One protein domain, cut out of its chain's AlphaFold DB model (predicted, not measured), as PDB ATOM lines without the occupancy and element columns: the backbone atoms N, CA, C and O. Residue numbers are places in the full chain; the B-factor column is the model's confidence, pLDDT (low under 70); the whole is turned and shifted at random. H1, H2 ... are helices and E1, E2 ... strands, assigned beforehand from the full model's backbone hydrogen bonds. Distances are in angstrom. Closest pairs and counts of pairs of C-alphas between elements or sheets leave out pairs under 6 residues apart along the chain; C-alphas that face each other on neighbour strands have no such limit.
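This is residues 34 to 96 of the 155 residues of the protein "Lipoprotein" of Pseudomonas fragi (UniProt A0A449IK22). A narrow two-stranded ribbon, E1 beside E2, has one helix, H1, packed over it and running back slantwise along its length. E1 bends partway, and a long loop, residues 74 to 86, brings the chain from H1 back to E2. The printed part has 63 residues with two named strands and one named helix, in the order E1, H1, E2; the sheet's order is E1, E2, parallel, and the class is mixed, helices and strands. The whole is only just loose, close to compact, with a radius of gyration of the C-alphas of 13.0 A, and elongated, spanning 37 by 22 by 20 A.

E1, residues 37 to 48, and E2, residues 87 to 94, are parallel neighbours at 18 degrees. N 39 and O 87, 2.9 A apart, and N 93 and O 46, 2.8 A apart, are within hydrogen-bond range. E1 bends by 54 degrees at residue 42. The closest C-alphas of E1 and H1, residues 57 to 73, are those of Val 45 and Glu 60, 6.7 A apart. H1 and E2 are near each other, with 14 pairs of C-alphas within 10 A. E1, H1 and E2 form a strand-helix-strand unit, two parallel neighbour strands with a helix between them in the chain, and its crossover is left-handed. Residues 37 to 38 of E1 also pair, parallel, with residues 77 to 78. In H1 every O i to N i+4 pair is within hydrogen-bond range.

E1 is 27.9 A long, from C-alpha 37 at (123.335, 95.414, 148.720). E2 is 22.4 A long and ends with C-alpha 94 at (133.531, 120.143, 151.685). H1 is 24.1 A long and begins with C-alpha 57 at (143.377, 110.131, 143.749).

The C-alphas farthest apart, those of Gln 34 and Met 53, are 39.6 A apart. The printed part has no cut. The link from E1 to H1 is short, and that from H1 to E2 is long, with 13 residues. The mean pLDDT of the printed part is 81.8; residues 49 to 55 and 95 to 96 are under 70.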
ATOM      1  N   GLN A  34     116.660  95.957 156.207       83.94
ATOM      2  CA  GLN A  34     116.145  95.362 154.972       83.94
ATOM      3  C   GLN A  34     117.132  95.462 153.799       83.94
ATOM      4  O   GLN A  34     117.071  94.656 152.872       83.94
ATOM      5  N   PHE A  35     118.055  96.425 153.836       84.88
ATOM      6  CA  PHE A  35     118.997  96.668 152.751       84.88
ATOM      7  C   PHE A  35     120.254  95.817 152.924       84.88
ATOM      8  O   PHE A  35     120.911  95.866 153.963       84.88
ATOM      9  N   ARG A  36     120.610  95.037 151.897       85.75
ATOM     10  CA  ARG A  36     121.773  94.131 151.947       85.75
ATOM     11  C   ARG A  36     122.840  94.489 150.934       85.75
ATOM     12  O   ARG A  36     124.021  94.234 151.177       85.75
ATOM     13  N   THR A  37     122.430  95.062 149.807       88.38
ATOM     14  CA  THR A  37     123.335  95.414 148.720       88.38
ATOM     15  C   THR A  37     123.509  96.917 148.598       88.38
ATOM     16  O   THR A  37     122.575  97.694 148.803       88.38
ATOM     17  N   TRP A  38     124.717  97.341 148.246       89.69
ATOM     18  CA  TRP A  38     125.015  98.748 148.019       89.69
ATOM     19  C   TRP A  38     125.884  98.946 146.776       89.69
ATOM     20  O   TRP A  38     126.591  98.039 146.337       89.69
ATOM     21  N   ALA A  39     125.831 100.143 146.201       88.62
ATOM     22  CA  ALA A  39     126.740 100.578 145.151       88.62
ATOM     23  C   ALA A  39     127.159 102.031 145.361       88.62
ATOM     24  O   ALA A  39     126.462 102.823 146.002       88.62
ATOM     25  N   TRP A  40     128.292 102.392 144.772       85.69
ATOM     26  CA  TRP A  40     128.687 103.787 144.651       85.69
ATOM     27  C   TRP A  40     127.778 104.505 143.660       85.69
ATOM     28  O   TRP A  40     127.516 104.011 142.563       85.69
ATOM     29  N   LYS A  41     127.312 105.692 144.041       86.06
ATOM     30  CA  LYS A  41     126.727 106.638 143.094       86.06
ATOM     31  C   LYS A  41     127.863 107.295 142.317       86.06
ATOM     32  O   LYS A  41     128.850 107.672 142.932       86.06
ATOM     33  N   ASP A  42     127.723 107.459 141.008       81.31
ATOM     34  CA  ASP A  42     128.697 108.196 140.196       81.31
ATOM     35  C   ASP A  42     128.407 109.714 140.269       81.31
ATOM     36  O   ASP A  42     127.269 110.120 139.993       81.31
ATOM     37  N   PRO A  43     129.365 110.570 140.678       79.62
ATOM     38  CA  PRO A  43     130.695 110.255 141.221       79.62
ATOM     39  C   PRO A  43     130.663 109.859 142.708       79.62
ATOM     40  O   PRO A  43     129.857 110.386 143.490       79.62
ATOM     41  N   ALA A  44     131.574 108.955 143.097       77.62
ATOM     42  CA  ALA A  44     131.651 108.385 144.449       77.62
ATOM     43  C   ALA A  44     132.038 109.431 145.510       77.62
ATOM     44  O   ALA A  44     131.493 109.432 146.622       77.62
ATOM     45  N   VAL A  45     132.941 110.345 145.141       80.12
ATOM     46  CA  VAL A  45     133.380 111.480 145.958       80.12
ATOM     47  C   VAL A  45     133.103 112.781 145.207       80.12
ATOM     48  O   VAL A  45     133.567 112.979 144.085       80.12
ATOM     49  N   GLN A  46     132.355 113.691 145.828       79.75
ATOM     50  CA  GLN A  46     132.147 115.048 145.322       79.75
ATOM     51  C   GLN A  46     132.945 116.066 146.125       79.75
ATOM     52  O   GLN A  46     132.937 116.046 147.352       79.75
ATOM     53  N   TYR A  47     133.609 116.986 145.427       77.75
ATOM     54  CA  TYR A  47     134.485 117.995 146.023       77.75
ATOM     55  C   TYR A  47     133.849 119.381 145.925       77.75
ATOM     56  O   TYR A  47     133.513 119.834 144.829       77.75
ATOM     57  N   HIS A  48     133.731 120.073 147.059       73.25
ATOM     58  CA  HIS A  48     133.217 121.441 147.128       73.25
ATOM     59  C   HIS A  48     134.152 122.335 147.955       73.25
ATOM     60  O   HIS A  48     134.374 122.036 149.125       73.25
ATOM     61  N   PRO A  49     134.673 123.452 147.411       69.31
ATOM     62  CA  PRO A  49     134.548 123.913 146.026       69.31
ATOM     63  C   PRO A  49     135.267 122.979 145.038       69.31
ATOM     64  O   PRO A  49     136.224 122.296 145.398       69.31
ATOM     65  N   ASN A  50     134.806 122.956 143.783       65.19
ATOM     66  CA  ASN A  50     135.387 122.128 142.725       65.19
ATOM     67  C   ASN A  50     136.758 122.682 142.293       65.19
ATOM     68  O   ASN A  50     136.871 123.366 141.279       65.19
ATOM     69  N   ASN A  51     137.789 122.443 143.106       66.31
ATOM     70  CA  ASN A  51     139.160 122.873 142.862       66.31
ATOM     71  C   ASN A  51     140.027 121.648 142.514       66.31
ATOM     72  O   ASN A  51     140.082 120.711 143.314       66.31
ATOM     73  N   PRO A  52     140.729 121.631 141.367       65.69
ATOM     74  CA  PRO A  52     141.611 120.527 140.995       65.69
ATOM     75  C   PRO A  52     142.748 120.284 141.997       65.69
ATOM     76  O   PRO A  52     143.203 119.155 142.106       65.69
ATOM     77  N   MET A  53     143.161 121.284 142.786       65.62
ATOM     78  CA  MET A  53     144.154 121.090 143.856       65.62
ATOM     79  C   MET A  53     143.628 120.254 145.031       65.62
ATOM     80  O   MET A  53     144.416 119.686 145.779       65.62
ATOM     81  N   LEU A  54     142.306 120.203 145.219       66.06
ATOM     82  CA  LEU A  54     141.663 119.406 146.269       66.06
ATOM     83  C   LEU A  54     141.369 117.975 145.807       66.06
ATOM     84  O   LEU A  54     141.158 117.095 146.640       66.06
ATOM     85  N   ARG A  55     141.356 117.738 144.490       66.75
ATOM     86  CA  ARG A  55     141.190 116.404 143.918       66.75
ATOM     87  C   ARG A  55     142.518 115.664 144.015       66.75
ATOM     88  O   ARG A  55     143.490 116.020 143.356       66.75
ATOM     89  N   SER A  56     142.554 114.640 144.855       75.62
ATOM     90  CA  SER A  56     143.696 113.741 144.976       75.62
ATOM     91  C   SER A  56     143.202 112.307 144.905       75.62
ATOM     92  O   SER A  56     142.412 111.892 145.753       75.62
ATOM     93  N   ASP A  57     143.718 111.547 143.939       79.75
ATOM     94  CA  ASP A  57     143.377 110.131 143.749       79.75
ATOM     95  C   ASP A  57     143.654 109.309 145.016       79.75
ATOM     96  O   ASP A  57     142.903 108.400 145.360       79.75
ATOM     97  N   LEU A  58     144.704 109.664 145.767       82.69
ATOM     98  CA  LEU A  58     145.050 108.995 147.020       82.69
ATOM     99  C   LEU A  58     144.023 109.278 148.125       82.69
ATOM    100  O   LEU A  58     143.674 108.382 148.894       82.69
ATOM    101  N   THR A  59     143.541 110.518 148.221       79.12
ATOM    102  CA  THR A  59     142.498 110.896 149.187       79.12
ATOM    103  C   THR A  59     141.181 110.216 148.839       79.12
ATOM    104  O   THR A  59     140.530 109.663 149.724       79.12
ATOM    105  N   GLU A  60     140.829 110.182 147.556       83.25
ATOM    106  CA  GLU A  60     139.652 109.472 147.062       83.25
ATOM    107  C   GLU A  60     139.706 107.981 147.402       83.25
ATOM    108  O   GLU A  60     138.786 107.465 148.036       83.25
ATOM    109  N   GLN A  61     140.813 107.305 147.085       87.00
ATOM    110  CA  GLN A  61     141.005 105.888 147.404       87.00
ATOM    111  C   GLN A  61     140.883 105.610 148.905       87.00
ATOM    112  O   GLN A  61     140.223 104.649 149.297       87.00
ATOM    113  N   ARG A  62     141.465 106.464 149.757       86.94
ATOM    114  CA  ARG A  62     141.369 106.323 151.219       86.94
ATOM    115  C   ARG A  62     139.935 106.462 151.715       86.94
ATOM    116  O   ARG A  62     139.515 105.664 152.548       86.94
ATOM    117  N   ILE A  63     139.188 107.444 151.210       85.69
ATOM    118  CA  ILE A  63     137.783 107.653 151.585       85.69
ATOM    119  C   ILE A  63     136.941 106.460 151.132       85.69
ATOM    120  O   ILE A  63     136.208 105.888 151.937       85.69
ATOM    121  N   VAL A  64     137.085 106.046 149.872       88.38
ATOM    122  CA  VAL A  64     136.349 104.914 149.298       88.38
ATOM    123  C   VAL A  64     136.627 103.632 150.081       88.38
ATOM    124  O   VAL A  64     135.683 102.951 150.473       88.38
ATOM    125  N   GLN A  65     137.895 103.334 150.379       89.06
ATOM    126  CA  GLN A  65     138.286 102.141 151.133       89.06
ATOM    127  C   GLN A  65     137.807 102.184 152.590       89.06
ATOM    128  O   GLN A  65     137.334 101.179 153.124       89.06
ATOM    129  N   ALA A  66     137.913 103.340 153.253       87.50
ATOM    130  CA  ALA A  66     137.436 103.497 154.621       87.50
ATOM    131  C   ALA A  66     135.921 103.267 154.688       87.50
ATOM    132  O   ALA A  66     135.457 102.458 155.489       87.50
ATOM    133  N   VAL A  67     135.155 103.901 153.797       88.31
ATOM    134  CA  VAL A  67     133.695 103.759 153.753       88.31
ATOM    135  C   VAL A  67     133.286 102.338 153.373       88.31
ATOM    136  O   VAL A  67     132.431 101.769 154.048       88.31
ATOM    137  N   SER A  68     133.920 101.724 152.369       87.69
ATOM    138  CA  SER A  68     133.618 100.339 151.995       87.69
ATOM    139  C   SER A  68     133.871  99.382 153.159       87.69
ATOM    140  O   SER A  68     133.009  98.568 153.471       87.69
ATOM    141  N   SER A  69     134.988  99.544 153.880       89.06
ATOM    142  CA  SER A  69     135.303  98.702 155.041       89.06
ATOM    143  C   SER A  69     134.286  98.846 156.177       89.06
ATOM    144  O   SER A  69     133.948  97.862 156.831       89.06
ATOM    145  N   GLN A  70     133.757 100.053 156.399       88.88
ATOM    146  CA  GLN A  70     132.730 100.304 157.412       88.88
ATOM    147  C   GLN A  70     131.373  99.713 157.013       88.88
ATOM    148  O   GLN A  70     130.650  99.199 157.865       88.88
ATOM    149  N   LEU A  71     131.026  99.751 155.724       87.56
ATOM    150  CA  LEU A  71     129.815  99.111 155.205       87.56
ATOM    151  C   LEU A  71     129.913  97.584 155.300       87.56
ATOM    152  O   LEU A  71     128.967  96.944 155.760       87.56
ATOM    153  N   ASP A  72     131.077  97.017 154.977       88.38
ATOM    154  CA  ASP A  72     131.340  95.583 155.117       88.38
ATOM    155  C   ASP A  72     131.238  95.129 156.584       88.38
ATOM    156  O   ASP A  72     130.627  94.099 156.872       88.38
ATOM    157  N   GLN A  73     131.763  95.916 157.536       88.44
ATOM    158  CA  GLN A  73     131.628  95.651 158.978       88.44
ATOM    159  C   GLN A  73     130.170  95.668 159.457       88.44
ATOM    160  O   GLN A  73     129.822  94.959 160.398       88.44
ATOM    161  N   ARG A  74     129.307  96.447 158.797       85.50
ATOM    162  CA  ARG A  74     127.858  96.475 159.050       85.50
ATOM    163  C   ARG A  74     127.096  95.356 158.331       85.50
ATOM    164  O   ARG A  74     125.885  95.258 158.489       85.50
ATOM    165  N   GLY A  75     127.786  94.507 157.565       85.69
ATOM    166  CA  GLY A  75     127.204  93.363 156.859       85.69
ATOM    167  C   GLY A  75     126.612  93.684 155.485       85.69
ATOM    168  O   GLY A  75     126.029  92.797 154.860       85.69
ATOM    169  N   LEU A  76     126.773  94.916 154.993       87.12
ATOM    170  CA  LEU A  76     126.368  95.312 153.644       87.12
ATOM    171  C   LEU A  76     127.397  94.804 152.630       87.12
ATOM    172  O   LEU A  76     128.596  94.846 152.888       87.12
ATOM    173  N   ARG A  77     126.946  94.332 151.465       89.69
ATOM    174  CA  ARG A  77     127.832  93.830 150.401       89.69
ATOM    175  C   ARG A  77     127.714  94.664 149.128       89.69
ATOM    176  O   ARG A  77     126.607  95.088 148.793       89.69
ATOM    177  N   PRO A  78     128.820  94.892 148.397       86.94
ATOM    178  CA  PRO A  78     128.743  95.552 147.104       86.94
ATOM    179  C   PRO A  78     127.891  94.716 146.141       86.94
ATOM    180  O   PRO A  78     127.973  93.485 146.125       86.94
ATOM    181  N   VAL A  79     127.048  95.386 145.360       89.75
ATOM    182  CA  VAL A  79     126.177  94.735 144.380       89.75
ATOM    183  C   VAL A  79     127.005  94.074 143.270       89.75
ATOM    184  O   VAL A  79     128.028  94.606 142.834       89.75
ATOM    185  N   ALA A  80     126.562  92.911 142.788       84.88
ATOM    186  CA  ALA A  80     127.176  92.273 141.628       84.88
ATOM    187  C   ALA A  80     126.995  93.143 140.372       84.88
ATOM    188  O   ALA A  80     125.956  93.788 140.194       84.88
ATOM    189  N   ALA A  81     127.993  93.136 139.483       78.12
ATOM    190  CA  ALA A  81     127.943  93.889 138.234       78.12
ATOM    191  C   ALA A  81     126.658  93.561 137.448       78.12
ATOM    192  O   ALA A  81     126.362  92.397 137.182       78.12
ATOM    193  N   GLY A  82     125.880  94.593 137.107       75.75
ATOM    194  CA  GLY A  82     124.621  94.461 136.362       75.75
ATOM    195  C   GLY A  82     123.364  94.213 137.207       75.75
ATOM    196  O   GLY A  82     122.275  94.136 136.646       75.75
ATOM    197  N   SER A  83     123.475  94.123 138.536       82.12
ATOM    198  CA  SER A  83     122.315  94.045 139.436       82.12
ATOM    199  C   SER A  83     121.948  95.421 140.007       82.12
ATOM    200  O   SER A  83     122.795  96.306 140.126       82.12
ATOM    201  N   LYS A  84     120.667  95.621 140.347       83.50
ATOM    202  CA  LYS A  84     120.197  96.868 140.972       83.50
ATOM    203  C   LYS A  84     120.604  96.889 142.454       83.50
ATOM    204  O   LYS A  84     120.296  95.919 143.141       83.50
ATOM    205  N   PRO A  85     121.275  97.946 142.940       86.19
ATOM    206  CA  PRO A  85     121.618  98.073 144.350       86.19
ATOM    207  C   PRO A  85     120.408  98.518 145.173       86.19
ATOM    208  O   PRO A  85     119.598  99.318 144.699       86.19
ATOM    209  N   ASP A  86     120.335  98.068 146.423       85.12
ATOM    210  CA  ASP A  86     119.323  98.552 147.367       85.12
ATOM    211  C   ASP A  86     119.675  99.948 147.910       85.12
ATOM    212  O   ASP A  86     118.794 100.757 148.197       85.12
ATOM    213  N   LEU A  87     120.976 100.241 148.033       85.31
ATOM    214  CA  LEU A  87     121.500 101.509 148.540       85.31
ATOM    215  C   LEU A  87     122.545 102.120 147.607       85.31
ATOM    216  O   LEU A  87     123.448 101.443 147.117       85.31
ATOM    217  N   LEU A  88     122.459 103.436 147.426       88.12
ATOM    218  CA  LEU A  88     123.478 104.233 146.751       88.12
ATOM    219  C   LEU A  88     124.234 105.071 147.775       88.12
ATOM    220  O   LEU A  88     123.630 105.825 148.536       88.12
ATOM    221  N   VAL A  89     125.559 104.960 147.767       87.06
ATOM    222  CA  VAL A  89     126.441 105.687 148.683       87.06
ATOM    223  C   VAL A  89     127.185 106.770 147.910       87.06
ATOM    224  O   VAL A  89     127.719 106.526 146.828       87.06
ATOM    225  N   GLN A  90     127.200 107.980 148.465       86.94
ATOM    226  CA  GLN A  90     127.925 109.129 147.933       86.94
ATOM    227  C   GLN A  90     128.591 109.870 149.084       86.94
ATOM    228  O   GLN A  90     127.974 110.092 150.126       86.94
ATOM    229  N   THR A  91     129.837 110.273 148.879       84.12
ATOM    230  CA  THR A  91     130.597 111.052 149.856       84.12
ATOM    231  C   THR A  91     130.856 112.452 149.326       84.12
ATOM    232  O   THR A  91     130.981 112.665 148.120       84.12
ATOM    233  N   TRP A  92     130.918 113.413 150.239       81.00
ATOM    234  CA  TRP A  92     131.158 114.813 149.922       81.00
ATOM    235  C   TRP A  92     132.344 115.287 150.747       81.00
ATOM    236  O   TRP A  92     132.349 115.128 151.964       81.00
ATOM    237  N   LEU A  93     133.341 115.870 150.092       80.25
ATOM    238  CA  LEU A  93     134.452 116.556 150.726       80.25
ATOM    239  C   LEU A  93     134.221 118.059 150.574       80.25
ATOM    240  O   LEU A  93     134.377 118.613 149.484       80.25
ATOM    241  N   ILE A  94     133.811 118.706 151.665       75.44
ATOM    242  CA  ILE A  94     133.531 120.143 151.685       75.44
ATOM    243  C   ILE A  94     134.649 120.860 152.434       75.44
ATOM    244  O   ILE A  94     134.828 120.663 153.634       75.44
ATOM    245  N   VAL A  95     135.373 121.723 151.729       69.56
ATOM    246  CA  VAL A  95     136.358 122.641 152.301       69.56
ATOM    247  C   VAL A  95     135.699 124.013 152.398       69.56
ATOM    248  O   VAL A  95     135.685 124.788 151.444       69.56
ATOM    249  N   ALA A  96     135.098 124.298 153.552       62.12
ATOM    250  CA  ALA A  96     134.516 125.602 153.834       62.12
ATOM    251  C   ALA A  96     135.565 126.508 154.492       62.12
ATOM    252  O   ALA A  96     136.021 126.236 155.603       62.12
TER     253      ALA A  96